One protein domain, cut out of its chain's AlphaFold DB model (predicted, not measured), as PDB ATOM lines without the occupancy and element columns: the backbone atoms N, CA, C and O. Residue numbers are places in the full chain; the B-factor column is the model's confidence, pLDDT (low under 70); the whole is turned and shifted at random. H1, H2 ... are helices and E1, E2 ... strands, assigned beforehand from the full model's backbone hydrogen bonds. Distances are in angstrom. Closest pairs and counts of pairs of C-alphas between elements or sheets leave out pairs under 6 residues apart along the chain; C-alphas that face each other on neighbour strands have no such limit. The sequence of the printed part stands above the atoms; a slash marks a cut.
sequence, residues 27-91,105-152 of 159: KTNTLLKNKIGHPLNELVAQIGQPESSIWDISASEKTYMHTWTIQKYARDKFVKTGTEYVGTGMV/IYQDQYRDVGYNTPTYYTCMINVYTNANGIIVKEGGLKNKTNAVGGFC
ATOM      1  N   LYS A  27     329.226 157.134 220.003       90.38
ATOM      2  CA  LYS A  27     329.490 157.530 218.613       90.38
ATOM      3  C   LYS A  27     328.940 158.922 218.335       90.38
ATOM      4  O   LYS A  27     329.666 159.765 217.817       90.38
ATOM      5  N   THR A  28     327.706 159.191 218.751       92.31
ATOM      6  CA  THR A  28     327.056 160.496 218.587       92.31
ATOM      7  C   THR A  28     327.826 161.568 219.344       92.31
ATOM      8  O   THR A  28     328.205 162.580 218.766       92.31
ATOM      9  N   ASN A  29     328.172 161.337 220.612       93.12
ATOM     10  CA  ASN A  29     328.961 162.300 221.380       93.12
ATOM     11  C   ASN A  29     330.370 162.510 220.807       93.12
ATOM     12  O   ASN A  29     330.921 163.602 220.925       93.12
ATOM     13  N   THR A  30     330.962 161.490 220.187       93.38
ATOM     14  CA  THR A  30     332.248 161.615 219.485       93.38
ATOM     15  C   THR A  30     332.103 162.461 218.224       93.38
ATOM     16  O   THR A  30     332.884 163.388 218.025       93.38
ATOM     17  N   LEU A  31     331.064 162.216 217.422       93.94
ATOM     18  CA  LEU A  31     330.727 163.037 216.263       93.94
ATOM     19  C   LEU A  31     330.545 164.507 216.660       93.94
ATOM     20  O   LEU A  31     331.176 165.384 216.075       93.94
ATOM     21  N   LEU A  32     329.731 164.772 217.683       95.00
ATOM     22  CA  LEU A  32     329.448 166.126 218.157       95.00
ATOM     23  C   LEU A  32     330.710 166.842 218.642       95.00
ATOM     24  O   LEU A  32     330.927 168.000 218.297       95.00
ATOM     25  N   LYS A  33     331.584 166.146 219.382       95.38
ATOM     26  CA  LYS A  33     332.882 166.696 219.800       95.38
ATOM     27  C   LYS A  33     333.764 167.056 218.608       95.38
ATOM     28  O   LYS A  33     334.370 168.121 218.617       95.38
ATOM     29  N   ASN A  34     333.800 166.206 217.582       95.69
ATOM     30  CA  ASN A  34     334.579 166.452 216.367       95.69
ATOM     31  C   ASN A  34     334.011 167.596 215.514       95.69
ATOM     32  O   ASN A  34     334.714 168.120 214.659       95.69
ATOM     33  N   LYS A  35     332.750 167.988 215.734       96.56
ATOM     34  CA  LYS A  35     332.109 169.122 215.062       96.56
ATOM     35  C   LYS A  35     332.218 170.440 215.828       96.56
ATOM     36  O   LYS A  35     331.785 171.463 215.311       96.56
ATOM     37  N   ILE A  36     332.834 170.467 217.009       97.69
ATOM     38  CA  ILE A  36     333.133 171.729 217.698       97.69
ATOM     39  C   ILE A  36     334.083 172.564 216.830       97.69
ATOM     40  O   ILE A  36     335.096 172.064 216.351       97.69
ATOM     41  N   GLY A  37     333.753 173.840 216.631       97.56
ATOM     42  CA  GLY A  37     334.493 174.755 215.760       97.56
ATOM     43  C   GLY A  37     334.083 174.702 214.285       97.56
ATOM     44  O   GLY A  37     334.510 175.563 213.519       97.56
ATOM     45  N   HIS A  38     333.224 173.759 213.890       98.06
ATOM     46  CA  HIS A  38     332.669 173.681 212.540       98.06
ATOM     47  C   HIS A  38     331.328 174.422 212.436       98.06
ATOM     48  O   HIS A  38     330.624 174.581 213.441       98.06
ATOM     49  N   PRO A  39     330.941 174.878 211.235       98.06
ATOM     50  CA  PRO A  39     329.631 175.470 211.017       98.06
ATOM     51  C   PRO A  39     328.512 174.426 211.157       98.06
ATOM     52  O   PRO A  39     328.652 173.263 210.773       98.06
ATOM     53  N   LEU A  40     327.371 174.858 211.700       97.69
ATOM     54  CA  LEU A  40     326.216 173.999 211.991       97.69
ATOM     55  C   LEU A  40     325.706 173.225 210.768       97.69
ATOM     56  O   LEU A  40     325.257 172.085 210.891       97.69
ATOM     57  N   ASN A  41     325.783 173.834 209.583       97.12
ATOM     58  CA  ASN A  41     325.311 173.243 208.333       97.12
ATOM     59  C   ASN A  41     326.008 171.912 207.996       97.12
ATOM     60  O   ASN A  41     325.377 171.039 207.407       97.12
ATOM     61  N   GLU A  42     327.268 171.725 208.394       96.88
ATOM     62  CA  GLU A  42     327.975 170.456 208.209       96.88
ATOM     63  C   GLU A  42     327.348 169.326 209.026       96.88
ATOM     64  O   GLU A  42     327.253 168.198 208.546       96.88
ATOM     65  N   LEU A  43     326.936 169.613 210.265       95.94
ATOM     66  CA  LEU A  43     326.260 168.634 211.112       95.94
ATOM     67  C   LEU A  43     324.853 168.358 210.577       95.94
ATOM     68  O   LEU A  43     324.464 167.204 210.425       95.94
ATOM     69  N   VAL A  44     324.126 169.413 210.210       96.19
ATOM     70  CA  VAL A  44     322.784 169.320 209.618       96.19
ATOM     71  C   VAL A  44     322.776 168.483 208.338       96.19
ATOM     72  O   VAL A  44     321.859 167.694 208.122       96.19
ATOM     73  N   ALA A  45     323.809 168.592 207.503       94.75
ATOM     74  CA  ALA A  45     323.944 167.763 206.307       94.75
ATOM     75  C   ALA A  45     324.106 166.264 206.628       94.75
ATOM     76  O   ALA A  45     323.777 165.424 205.793       94.75
ATOM     77  N   GLN A  46     324.608 165.921 207.818       92.69
ATOM     78  CA  GLN A  46     324.830 164.536 208.237       92.69
ATOM     79  C   GLN A  46     323.638 163.936 208.986       92.69
ATOM     80  O   GLN A  46     323.308 162.777 208.745       92.69
ATOM     81  N   ILE A  47     323.010 164.695 209.890       92.69
ATOM     82  CA  ILE A  47     321.967 164.173 210.794       92.69
ATOM     83  C   ILE A  47     320.572 164.768 210.552       92.69
ATOM     84  O   ILE A  47     319.617 164.376 211.217       92.69
ATOM     85  N   GLY A  48     320.434 165.680 209.587       93.00
ATOM     86  CA  GLY A  48     319.189 166.384 209.287       93.00
ATOM     87  C   GLY A  48     319.028 167.696 210.060       93.00
ATOM     88  O   GLY A  48     319.858 168.075 210.886       93.00
ATOM     89  N   GLN A  49     317.944 168.415 209.766       94.88
ATOM     90  CA  GLN A  49     317.616 169.686 210.422       94.88
ATOM     91  C   GLN A  49     317.163 169.460 211.874       94.88
ATOM     92  O   GLN A  49     316.470 168.472 212.122       94.88
ATOM     93  N   PRO A  50     317.514 170.355 212.813       95.75
ATOM     94  CA  PRO A  50     316.973 170.311 214.171       95.75
ATOM     95  C   PRO A  50     315.476 170.639 214.156       95.75
ATOM     96  O   PRO A  50     315.032 171.438 213.326       95.75
ATOM     97  N   GLU A  51     314.688 170.096 215.090       95.69
ATOM     98  CA  GLU A  51     313.273 170.491 215.191       95.69
ATOM     99  C   GLU A  51     313.117 171.874 215.821       95.69
ATOM    100  O   GLU A  51     312.116 172.552 215.587       95.69
ATOM    101  N   SER A  52     314.097 172.317 216.615       95.25
ATOM    102  CA  SER A  52     314.073 173.649 217.213       95.25
ATOM    103  C   SER A  52     315.441 174.317 217.214       95.25
ATOM    104  O   SER A  52     316.485 173.670 217.276       95.25
ATOM    105  N   SER A  53     315.427 175.642 217.103       96.38
ATOM    106  CA  SER A  53     316.607 176.500 217.184       96.38
ATOM    107  C   SER A  53     316.211 177.772 217.918       96.38
ATOM    108  O   SER A  53     315.440 178.571 217.389       96.38
ATOM    109  N   ILE A  54     316.691 177.944 219.146       95.81
ATOM    110  CA  ILE A  54     316.285 179.048 220.022       95.81
ATOM    111  C   ILE A  54     317.494 179.811 220.551       95.81
ATOM    112  O   ILE A  54     318.596 179.273 220.633       95.81
ATOM    113  N   TRP A  55     317.299 181.076 220.913       95.38
ATOM    114  CA  TRP A  55     318.332 181.842 221.606       95.38
ATOM    115  C   TRP A  55     318.518 181.296 223.028       95.38
ATOM    116  O   TRP A  55     317.552 181.173 223.782       95.38
ATOM    117  N   ASP A  56     319.759 180.974 223.393       93.69
ATOM    118  CA  ASP A  56     320.128 180.615 224.756       93.69
ATOM    119  C   ASP A  56     320.257 181.885 225.604       93.69
ATOM    120  O   ASP A  56     321.305 182.530 225.663       93.69
ATOM    121  N   ILE A  57     319.159 182.236 226.270       91.88
ATOM    122  CA  ILE A  57     319.065 183.397 227.164       91.88
ATOM    123  C   ILE A  57     319.988 183.303 228.385       91.88
ATOM    124  O   ILE A  57     320.197 184.301 229.070       91.88
ATOM    125  N   SER A  58     320.499 182.109 228.694       91.75
ATOM    126  CA  SER A  58     321.360 181.875 229.853       91.75
ATOM    127  C   SER A  58     322.847 182.054 229.535       91.75
ATOM    128  O   SER A  58     323.681 182.038 230.443       91.75
ATOM    129  N   ALA A  59     323.191 182.214 228.255       91.38
ATOM    130  CA  ALA A  59     324.550 182.471 227.813       91.38
ATOM    131  C   ALA A  59     324.908 183.957 227.975       91.38
ATOM    132  O   ALA A  59     324.114 184.845 227.672       91.38
ATOM    133  N   SER A  60     326.138 184.232 228.420       88.25
ATOM    134  CA  SER A  60     326.675 185.600 228.498       88.25
ATOM    135  C   SER A  60     326.887 186.229 227.120       88.25
ATOM    136  O   SER A  60     326.862 187.448 226.979       88.25
ATOM    137  N   GLU A  61     327.100 185.395 226.104       89.94
ATOM    138  CA  GLU A  61     327.238 185.789 224.706       89.94
ATOM    139  C   GLU A  61     326.067 185.258 223.879       89.94
ATOM    140  O   GLU A  61     325.431 184.261 224.231       89.94
ATOM    141  N   LYS A  62     325.808 185.896 222.733       92.62
ATOM    142  CA  LYS A  62     324.741 185.495 221.813       92.62
ATOM    143  C   LYS A  62     325.003 184.086 221.264       92.62
ATOM    144  O   LYS A  62     325.764 183.905 220.313       92.62
ATOM    145  N   THR A  63     324.333 183.115 221.873       96.44
ATOM    146  CA  THR A  63     324.467 181.679 221.608       96.44
ATOM    147  C   THR A  63     323.102 181.101 221.281       96.44
ATOM    148  O   THR A  63     322.108 181.491 221.879       96.44
ATOM    149  N   TYR A  64     323.029 180.172 220.343       97.38
ATOM    150  CA  TYR A  64     321.793 179.491 219.976       97.38
ATOM    151  C   TYR A  64     321.865 178.026 220.380       97.38
ATOM    152  O   TYR A  64     322.922 177.412 220.267       97.38
ATOM    153  N   MET A  65     320.749 177.484 220.856       97.31
ATOM    154  CA  MET A  65     320.576 176.068 221.150       97.31
ATOM    155  C   MET A  65     319.731 175.433 220.050       97.31
ATOM    156  O   MET A  65     318.617 175.882 219.777       97.31
ATOM    157  N   HIS A  66     320.264 174.379 219.450       97.50
ATOM    158  CA  HIS A  66     319.629 173.571 218.423       97.50
ATOM    159  C   HIS A  66     319.339 172.191 218.994       97.50
ATOM    160  O   HIS A  66     320.247 171.553 219.538       97.50
ATOM    161  N   THR A  67     318.097 171.736 218.862       96.00
ATOM    162  CA  THR A  67     317.663 170.462 219.439       96.00
ATOM    163  C   THR A  67     317.136 169.527 218.361       96.00
ATOM    164  O   THR A  67     316.332 169.949 217.528       96.00
ATOM    165  N   TRP A  68     317.596 168.274 218.418       95.19
ATOM    166  CA  TRP A  68     317.015 167.120 217.728       95.19
ATOM    167  C   TRP A  68     316.328 166.220 218.754       95.19
ATOM    168  O   TRP A  68     316.877 166.017 219.836       95.19
ATOM    169  N   THR A  69     315.174 165.653 218.421       93.56
ATOM    170  CA  THR A  69     314.375 164.751 219.250       93.56
ATOM    171  C   THR A  69     313.778 163.675 218.362       93.56
ATOM    172  O   THR A  69     312.786 163.875 217.664       93.56
ATOM    173  N   ILE A  70     314.352 162.480 218.437       90.25
ATOM    174  CA  ILE A  70     313.876 161.318 217.697       90.25
ATOM    175  C   ILE A  70     313.244 160.360 218.696       90.25
ATOM    176  O   ILE A  70     313.907 159.893 219.623       90.25
ATOM    177  N   GLN A  71     311.971 160.037 218.484       90.19
ATOM    178  CA  GLN A  71     311.243 159.062 219.289       90.19
ATOM    179  C   GLN A  71     310.855 157.853 218.447       90.19
ATOM    180  O   GLN A  71     310.367 157.990 217.323       90.19
ATOM    181  N   LYS A  72     311.048 156.655 219.000       88.94
ATOM    182  CA  LYS A  72     310.572 155.404 218.402       88.94
ATOM    183  C   LYS A  72     309.847 154.570 219.434       88.94
ATOM    184  O   LYS A  72     310.275 154.479 220.582       88.94
ATOM    185  N   TYR A  73     308.751 153.951 219.008       90.44
ATOM    186  CA  TYR A  73     308.024 152.999 219.836       90.44
ATOM    187  C   TYR A  73     308.965 151.875 220.279       90.44
ATOM    188  O   TYR A  73     309.653 151.280 219.449       90.44
ATOM    189  N   ALA A  74     309.000 151.612 221.585       88.38
ATOM    190  CA  ALA A  74     309.801 150.543 222.164       88.38
ATOM    191  C   ALA A  74     308.935 149.310 222.437       88.38
ATOM    192  O   ALA A  74     309.187 148.235 221.901       88.38
ATOM    193  N   ARG A  75     307.931 149.473 223.305       90.56
ATOM    194  CA  ARG A  75     306.996 148.428 223.746       90.56
ATOM    195  C   ARG A  75     305.875 149.034 224.576       90.56
ATOM    196  O   ARG A  75     306.035 150.124 225.125       90.56
ATOM    197  N   ASP A  76     304.823 148.266 224.801       93.75
ATOM    198  CA  ASP A  76     303.843 148.576 225.834       93.75
ATOM    199  C   ASP A  76     304.373 148.150 227.204       93.75
ATOM    200  O   ASP A  76     304.965 147.080 227.373       93.75
ATOM    201  N   LYS A  77     304.175 149.010 228.202       93.19
ATOM    202  CA  LYS A  77     304.466 148.719 229.602       93.19
ATOM    203  C   LYS A  77     303.153 148.677 230.365       93.19
ATOM    204  O   LYS A  77     302.402 149.651 230.368       93.19
ATOM    205  N   PHE A  78     302.905 147.566 231.047       94.00
ATOM    206  CA  PHE A  78     301.776 147.467 231.957       94.00
ATOM    207  C   PHE A  78     302.017 148.340 233.196       94.00
ATOM    208  O   PHE A  78     303.057 148.231 233.856       94.00
ATOM    209  N   VAL A  79     301.059 149.212 233.504       94.50
ATOM    210  CA  VAL A  79     301.033 150.030 234.719       94.50
ATOM    211  C   VAL A  79     299.973 149.458 235.642       94.50
ATOM    212  O   VAL A  79     298.775 149.608 235.402       94.50
ATOM    213  N   LYS A  80     300.434 148.810 236.713       95.38
ATOM    214  CA  LYS A  80     299.575 148.303 237.780       95.38
ATOM    215  C   LYS A  80     298.932 149.476 238.521       95.38
ATOM    216  O   LYS A  80     299.639 150.307 239.086       95.38
ATOM    217  N   THR A  81     297.606 149.515 238.548       96.31
ATOM    218  CA  THR A  81     296.818 150.494 239.319       96.31
ATOM    219  C   THR A  81     296.173 149.878 240.553       96.31
ATOM    220  O   THR A  81     295.728 150.602 241.439       96.31
ATOM    221  N   GLY A  82     296.150 148.549 240.642       95.19
ATOM    222  CA  GLY A  82     295.631 147.835 241.795       95.19
ATOM    223  C   GLY A  82     295.712 146.326 241.621       95.19
ATOM    224  O   GLY A  82     296.408 145.807 240.744       95.19
ATOM    225  N   THR A  83     294.977 145.629 242.473       96.00
ATOM    226  CA  THR A  83     294.760 144.185 242.399       96.00
ATOM    227  C   THR A  83     293.285 143.904 242.611       96.00
ATOM    228  O   THR A  83     292.676 144.526 243.479       96.00
ATOM    229  N   GLU A  84     292.721 142.960 241.870       96.00
ATOM    230  CA  GLU A  84     291.350 142.501 242.087       96.00
ATOM    231  C   GLU A  84     291.330 141.049 242.559       96.00
ATOM    232  O   GLU A  84     292.169 140.241 242.153       96.00
ATOM    233  N   TYR A  85     290.379 140.734 243.439       95.06
ATOM    234  CA  TYR A  85     290.132 139.371 243.889       95.06
ATOM    235  C   TYR A  85     289.543 138.549 242.739       95.06
ATOM    236  O   TYR A  85     288.580 138.973 242.101       95.06
ATOM    237  N   VAL A  86     290.112 137.371 242.482       95.19
ATOM    238  CA  VAL A  86     289.722 136.501 241.356       95.19
ATOM    239  C   VAL A  86     289.211 135.132 241.793       95.19
ATOM    240  O   VAL A  86     289.082 134.226 240.972       95.19
ATOM    241  N   GLY A  87     288.892 134.983 243.076       93.94
ATOM    242  CA  GLY A  87     288.419 133.735 243.658       93.94
ATOM    243  C   GLY A  87     289.424 133.125 244.626       93.94
ATOM    244  O   GLY A  87     290.509 133.653 244.863       93.94
ATOM    245  N   THR A  88     289.051 131.988 245.193       94.50
ATOM    246  CA  THR A  88     289.882 131.242 246.137       94.50
ATOM    247  C   THR A  88     290.394 129.978 245.450       94.50
ATOM    248  O   THR A  88     289.626 129.239 244.835       94.50
ATOM    249  N   GLY A  89     291.702 129.737 245.534       91.19
ATOM    250  CA  GLY A  89     292.375 128.585 244.930       91.19
ATOM    251  C   GLY A  89     292.975 127.662 245.984       91.19
ATOM    252  O   GLY A  89     293.338 128.108 247.072       91.19
ATOM    253  N   MET A  90     293.083 126.369 245.677       90.75
ATOM    254  CA  MET A  90     293.780 125.413 246.538       90.75
ATOM    255  C   MET A  90     295.296 125.627 246.416       90.75
ATOM    256  O   MET A  90     295.849 125.499 245.328       90.75
ATOM    257  N   VAL A  91     295.963 125.939 247.527       91.38
ATOM    258  CA  VAL A  91     297.415 126.210 247.589       91.38
ATOM    259  C   VAL A  91     298.216 125.071 248.219       91.38
ATOM    260  O   VAL A  91     299.443 125.093 248.216       91.38
ATOM    261  N   ILE A 105     293.973 123.140 251.553       91.06
ATOM    262  CA  ILE A 105     294.200 124.507 252.027       91.06
ATOM    263  C   ILE A 105     293.831 125.447 250.888       91.06
ATOM    264  O   ILE A 105     294.417 125.378 249.808       91.06
ATOM    265  N   TYR A 106     292.872 126.327 251.143       93.00
ATOM    266  CA  TYR A 106     292.393 127.320 250.194       93.00
ATOM    267  C   TYR A 106     292.909 128.708 250.568       93.00
ATOM    268  O   TYR A 106     292.944 129.058 251.748       93.00
ATOM    269  N   GLN A 107     293.298 129.499 249.572       93.75
ATOM    270  CA  GLN A 107     293.735 130.877 249.763       93.75
ATOM    271  C   GLN A 107     293.179 131.783 248.670       93.75
ATOM    272  O   GLN A 107     293.134 131.413 247.492       93.75
ATOM    273  N   ASP A 108     292.781 132.983 249.080       96.44
ATOM    274  CA  ASP A 108     292.316 134.028 248.181       96.44
ATOM    275  C   ASP A 108     293.397 134.405 247.172       96.44
ATOM    276  O   ASP A 108     294.549 134.658 247.527       96.44
ATOM    277  N   GLN A 109     293.006 134.426 245.903       94.12
ATOM    278  CA  GLN A 109     293.861 134.772 244.783       94.12
ATOM    279  C   GLN A 109     293.499 136.166 244.287       94.12
ATOM    280  O   GLN A 109     292.326 136.532 244.173       94.12
ATOM    281  N   TYR A 110     294.529 136.931 243.955       94.94
ATOM    282  CA  TYR A 110     294.403 138.279 243.426       94.94
ATOM    283  C   TYR A 110     295.195 138.373 242.127       94.94
ATOM    284  O   TYR A 110     296.280 137.800 242.025       94.94
ATOM    285  N   ARG A 111     294.674 139.107 241.141       93.81
ATOM    286  CA  ARG A 111     295.424 139.447 239.925       93.81
ATOM    287  C   ARG A 111     295.667 140.941 239.840       93.81
ATOM    288  O   ARG A 111     294.854 141.738 240.309       93.81
ATOM    289  N   ASP A 112     296.770 141.310 239.208       96.69
ATOM    290  CA  ASP A 112     297.081 142.705 238.931       96.69
ATOM    291  C   ASP A 112     296.102 143.275 237.901       96.69
ATOM    292  O   ASP A 112     295.842 142.663 236.864       96.69
ATOM    293  N   VAL A 113     295.586 144.470 238.184       96.00
ATOM    294  CA  VAL A 113     294.765 145.254 237.255       96.00
ATOM    295  C   VAL A 113     295.448 146.574 236.945       96.00
ATOM    296  O   VAL A 113     296.236 147.100 237.739       96.00
ATOM    297  N   GLY A 114     295.183 147.090 235.754       94.69
ATOM    298  CA  GLY A 114     295.901 148.235 235.229       94.69
ATOM    299  C   GLY A 114     295.632 148.459 233.754       94.69
ATOM    300  O   GLY A 114     294.695 147.903 233.183       94.69
ATOM    301  N   TYR A 115     296.481 149.271 233.142       95.25
ATOM    302  CA  TYR A 115     296.419 149.583 231.720       95.25
ATOM    303  C   TYR A 115     297.806 149.488 231.090       95.25
ATOM    304  O   TYR A 115     298.832 149.669 231.752       95.25
ATOM    305  N   ASN A 116     297.837 149.204 229.791       95.25
ATOM    306  CA  ASN A 116     299.057 149.265 229.002       95.25
ATOM    307  C   ASN A 116     299.277 150.700 228.535       95.25
ATOM    308  O   ASN A 116     298.366 151.326 227.996       95.25
ATOM    309  N   THR A 117     300.486 151.215 228.744       94.94
ATOM    310  CA  THR A 117     300.908 152.509 228.206       94.94
ATOM    311  C   THR A 117     302.098 152.318 227.266       94.94
ATOM    312  O   THR A 117     303.026 151.568 227.608       94.94
ATOM    313  N   PRO A 118     302.103 152.952 226.080       92.62
ATOM    314  CA  PRO A 118     303.223 152.846 225.161       92.62
ATOM    315  C   PRO A 118     304.460 153.514 225.767       92.62
ATOM    316  O   PRO A 118     304.413 154.630 226.283       92.62
ATOM    317  N   THR A 119     305.590 152.822 225.701       90.25
ATOM    318  CA  THR A 119     306.906 153.354 226.058       90.25
ATOM    319  C   THR A 119     307.700 153.607 224.783       90.25
ATOM    320  O   THR A 119     307.690 152.785 223.864       90.25
ATOM    321  N   TYR A 120     308.417 154.727 224.746       89.75
ATOM    322  CA  TYR A 120     309.231 155.147 223.611       89.75
ATOM    323  C   TYR A 120     310.702 155.224 224.013       89.75
ATOM    324  O   TYR A 120     311.033 155.614 225.134       89.75
ATOM    325  N   TYR A 121     311.578 154.860 223.085       88.12
ATOM    326  CA  TYR A 121     312.987 155.216 223.142       88.12
ATOM    327  C   TYR A 121     313.154 156.609 222.544       88.12
ATOM    328  O   TYR A 121     312.607 156.893 221.474       88.12
ATOM    329  N   THR A 122     313.910 157.457 223.233       89.19
ATOM    330  CA  THR A 122     314.076 158.864 222.875       89.19
ATOM    331  C   THR A 122     315.552 159.195 222.814       89.19
ATOM    332  O   THR A 122     316.211 159.167 223.849       89.19
ATOM    333  N   CYS A 123     316.012 159.568 221.624       91.00
ATOM    334  CA  CYS A 123     317.263 160.285 221.442       91.00
ATOM    335  C   CYS A 123     316.958 161.774 221.453       91.00
ATOM    336  O   CYS A 123     316.091 162.226 220.700       91.00
ATOM    337  N   MET A 124     317.692 162.536 222.252       93.12
ATOM    338  CA  MET A 124     317.709 163.985 222.133       93.12
ATOM    339  C   MET A 124     319.154 164.470 221.991       93.12
ATOM    340  O   MET A 124     320.088 163.882 222.521       93.12
ATOM    341  N   ILE A 125     319.374 165.510 221.197       95.12
ATOM    342  CA  ILE A 125     320.706 166.064 220.926       95.12
ATOM    343  C   ILE A 125     320.594 167.560 221.091       95.12
ATOM    344  O   ILE A 125     319.764 168.176 220.431       95.12
ATOM    345  N   ASN A 126     321.444 168.130 221.935       95.56
ATOM    346  CA  ASN A 126     321.571 169.569 222.073       95.56
ATOM    347  C   ASN A 126     322.909 170.004 221.493       95.56
ATOM    348  O   ASN A 126     323.960 169.462 221.837       95.56
ATOM    349  N   VAL A 127     322.863 170.989 220.606       97.38
ATOM    350  CA  VAL A 127     324.040 171.597 219.991       97.38
ATOM    351  C   VAL A 127     323.953 173.093 220.185       97.38
ATOM    352  O   VAL A 127     322.931 173.703 219.885       97.38
ATOM    353  N   TYR A 128     325.039 173.686 220.658       97.88
ATOM    354  CA  TYR A 128     325.134 175.124 220.839       97.88
ATOM    355  C   TYR A 128     325.973 175.738 219.728       97.88
ATOM    356  O   TYR A 128     327.006 175.178 219.355       97.88
ATOM    357  N   THR A 129     325.570 176.901 219.225       98.19
ATOM    358  CA  THR A 129     326.371 177.683 218.276       98.19
ATOM    359  C   THR A 129     326.526 179.121 218.728       98.19
ATOM    360  O   THR A 129     325.597 179.701 219.284       98.19
ATOM    361  N   ASN A 130     327.655 179.744 218.409       97.00
ATOM    362  CA  ASN A 130     327.799 181.191 218.567       97.00
ATOM    363  C   ASN A 130     326.956 181.968 217.532       97.00
ATOM    364  O   ASN A 130     326.303 181.389 216.659       97.00
ATOM    365  N   ALA A 131     327.008 183.300 217.595       95.56
ATOM    366  CA  ALA A 131     326.279 184.188 216.689       95.56
ATOM    367  C   ALA A 131     326.618 184.013 215.193       95.56
ATOM    368  O   ALA A 131     325.822 184.419 214.350       95.56
ATOM    369  N   ASN A 132     327.761 183.401 214.867       96.75
ATOM    370  CA  ASN A 132     328.190 183.122 213.494       96.75
ATOM    371  C   ASN A 132     327.759 181.723 213.010       96.75
ATOM    372  O   ASN A 132     328.154 181.304 211.926       96.75
ATOM    373  N   GLY A 133     326.986 180.978 213.810       96.62
ATOM    374  CA  GLY A 133     326.546 179.621 213.475       96.62
ATOM    375  C   GLY A 133     327.645 178.562 213.592       96.62
ATOM    376  O   GLY A 133     327.514 177.478 213.022       96.62
ATOM    377  N   ILE A 134     328.731 178.859 214.314       98.12
ATOM    378  CA  ILE A 134     329.810 177.907 214.593       98.12
ATOM    379  C   ILE A 134     329.491 177.144 215.871       98.12
ATOM    380  O   ILE A 134     329.184 177.760 216.894       98.12
ATOM    381  N   ILE A 135     329.593 175.817 215.817       98.19
ATOM    382  CA  ILE A 135     329.320 174.935 216.950       98.19
ATOM    383  C   ILE A 135     330.334 175.195 218.064       98.19
ATOM    384  O   ILE A 135     331.548 175.147 217.857       98.19
ATOM    385  N   VAL A 136     329.822 175.419 219.268       97.56
ATOM    386  CA  VAL A 136     330.606 175.610 220.486       97.56
ATOM    387  C   VAL A 136     330.437 174.419 221.423       97.56
ATOM    388  O   VAL A 136     329.481 173.646 221.342       97.56
ATOM    389  N   LYS A 137     331.406 174.244 222.321       96.38
ATOM    390  CA  LYS A 137     331.421 173.129 223.275       96.38
ATOM    391  C   LYS A 137     330.278 173.210 224.287       96.38
ATOM    392  O   LYS A 137     329.764 172.173 224.706       96.38
ATOM    393  N   GLU A 138     329.933 174.421 224.703       94.88
ATOM    394  CA  GLU A 138     328.934 174.689 225.727       94.88
ATOM    395  C   GLU A 138     328.205 176.005 225.455       94.88
ATOM    396  O   GLU A 138     328.781 176.921 224.868       94.88
ATOM    397  N   GLY A 139     326.940 176.065 225.865       91.69
ATOM    398  CA  GLY A 139     326.156 177.290 225.963       91.69
ATOM    399  C   GLY A 139     326.177 177.867 227.378       91.69
ATOM    400  O   GLY A 139     327.099 177.635 228.166       91.69
ATOM    401  N   GLY A 140     325.129 178.608 227.724       84.50
ATOM    402  CA  GLY A 140     324.917 179.134 229.066       84.50
ATOM    403  C   GLY A 140     324.847 178.035 230.124       84.50
ATOM    404  O   GLY A 140     324.720 176.849 229.821       84.50
ATOM    405  N   LEU A 141     325.026 178.413 231.392       90.25
ATOM    406  CA  LEU A 141     325.082 177.493 232.543       90.25
ATOM    407  C   LEU A 141     325.988 176.250 232.358       90.25
ATOM    408  O   LEU A 141     325.860 175.279 233.101       90.25
ATOM    409  N   LYS A 142     326.937 176.282 231.408       90.75
ATOM    410  CA  LYS A 142     327.805 175.155 231.021       90.75
ATOM    411  C   LYS A 142     327.048 173.936 230.477       90.75
ATOM    412  O   LYS A 142     327.526 172.801 230.594       90.75
ATOM    413  N   ASN A 143     325.883 174.156 229.867       91.56
ATOM    414  CA  ASN A 143     325.177 173.115 229.129       91.56
ATOM    415  C   ASN A 143     325.993 172.720 227.901       91.56
ATOM    416  O   ASN A 143     326.413 173.577 227.129       91.56
ATOM    417  N   LYS A 144     326.261 171.427 227.735       93.75
ATOM    418  CA  LYS A 144     327.208 170.941 226.726       93.75
ATOM    419  C   LYS A 144     326.510 170.649 225.409       93.75
ATOM    420  O   LYS A 144     325.361 170.228 225.392       93.75
ATOM    421  N   THR A 145     327.260 170.777 224.324       94.56
ATOM    422  CA  THR A 145     326.907 170.152 223.052       94.56
ATOM    423  C   THR A 145     327.085 168.637 223.185       94.56
ATOM    424  O   THR A 145     328.217 168.146 223.254       94.56
ATOM    425  N   ASN A 146     325.981 167.897 223.298       93.94
ATOM    426  CA  ASN A 146     325.970 166.451 223.513       93.94
ATOM    427  C   ASN A 146     324.619 165.800 223.168       93.94
ATOM    428  O   ASN A 146     323.586 166.459 223.054       93.94
ATOM    429  N   ALA A 147     324.638 164.474 223.047       91.81
ATOM    430  CA  ALA A 147     323.434 163.658 223.120       91.81
ATOM    431  C   ALA A 147     322.946 163.578 224.578       91.81
ATOM    432  O   ALA A 147     323.739 163.428 225.516       91.81
ATOM    433  N   VAL A 148     321.635 163.705 224.749       81.88
ATOM    434  CA  VAL A 148     320.887 163.735 226.001       81.88
ATOM    435  C   VAL A 148     319.694 162.798 225.834       81.88
ATOM    436  O   VAL A 148     318.849 163.028 224.987       81.88
ATOM    437  N   GLY A 149     319.581 161.751 226.648       67.81
ATOM    438  CA  GLY A 149     318.592 160.696 226.390       67.81
ATOM    439  C   GLY A 149     319.122 159.724 225.333       67.81
ATOM    440  O   GLY A 149     319.533 160.138 224.256       67.81
ATOM    441  N   GLY A 150     319.202 158.450 225.719       82.12
ATOM    442  CA  GLY A 150     319.961 157.419 225.010       82.12
ATOM    443  C   GLY A 150     319.464 157.084 223.600       82.12
ATOM    444  O   GLY A 150     318.487 157.633 223.103       82.12
ATOM    445  N   PHE A 151     320.074 156.063 222.996       87.62
ATOM    446  CA  PHE A 151     319.671 155.475 221.706       87.62
ATOM    447  C   PHE A 151     319.940 156.359 220.471       87.62
ATOM    448  O   PHE A 151     319.545 156.007 219.358       87.62
ATOM    449  N   CYS A 152     320.665 157.472 220.613       89.00
ATOM    450  CA  CYS A 152     321.063 158.317 219.488       89.00
ATOM    451  C   CYS A 152     321.978 157.594 218.501       89.00
ATOM    452  O   CYS A 152     321.806 157.744 217.290       89.00
TER     453      CYS A 152
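Overview. This is residues 27 to 91 and 105 to 152 of the 159 residues of an uncharacterized protein of Acinetobacter gyllenbergii (UniProt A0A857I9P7). A very long, twisted ribbon of two antiparallel strands, E2 and E3, makes the length of the model, with a small head gathered round one end of it. In the head, E1 widens the ribbon beside E2 and E4 widens it beside E3, while the helices H1 and H2 and the link from E3 to E4 sit close by; toward the cut the ribbon runs on as an arm of E2 and E3. The printed part has 113 residues, with two named helices and four named strands in the order H1, H2, E1, E2, E3, E4; the sheet has the order E1, E2, E3, E4, all antiparallel, and the class is mixed. The whole is extended, with a radius of gyration of the C-alphas of 23.3 A and spans of 77 by 28 by 20 A.

Arrangement. Begin with H1, residues 27 to 34, which is on the sheet, over none of its strands; the closest C-alphas of H1 and E4, residues 146 to 148, are those of Asn 29 and Asn 146, 5.5 A apart. H2, residues 40 to 47, only grazes the sheet, and it is only just apart from H1, at 8.1 A. Its C-alpha 40 and that of Thr 129 in E3, residues 105 to 130, are the closest of H2 and E3, at 7.3 A. Every O i to N i+4 pair is within hydrogen-bond range in H1, and 3 of 4 in H2. Next look at E1, residues 52 to 55, an edge strand that forms a hairpin with E2, residues 63 to 91; N 54 and O 65 are 2.9 A apart. E2 and E3 are antiparallel at 178 degrees, from N 64 and O 129, 2.8 A, to N 91 and O 105, 2.8 A. E3 and E4 form a hairpin, with N 148 and O 124 2.7 A apart. E1 and E4 are apart, and the sheet is twisted.

Along the chain. Find C-alpha 27 at (329.490, 157.530, 218.613), where H1 begins; it is 10.5 A long, and H2 is 10.8 A. E1 is 10.2 A long. E2 runs 67.0 A, bends by 86 degrees at residue 88, and ends at C-alpha 91 at (297.415, 126.210, 247.589). E3 runs 73.9 A to C-alpha 130 at (327.799, 181.191, 218.567). E4 is 6.3 A long.

Size, cuts and confidence. The farthest C-alphas, those of Ile 105 and Asn 132, are 77.9 A apart. Residues 92 to 104 are not printed, and C-alphas 91 and 105 are 5.7 A apart across the cut. The link from E3 to E4 is long, and its residues 135 to 136 pair antiparallel with residues 128 to 129 of E3. The mean pLDDT of the printed part is 93.6, and only residue 149 is under 70.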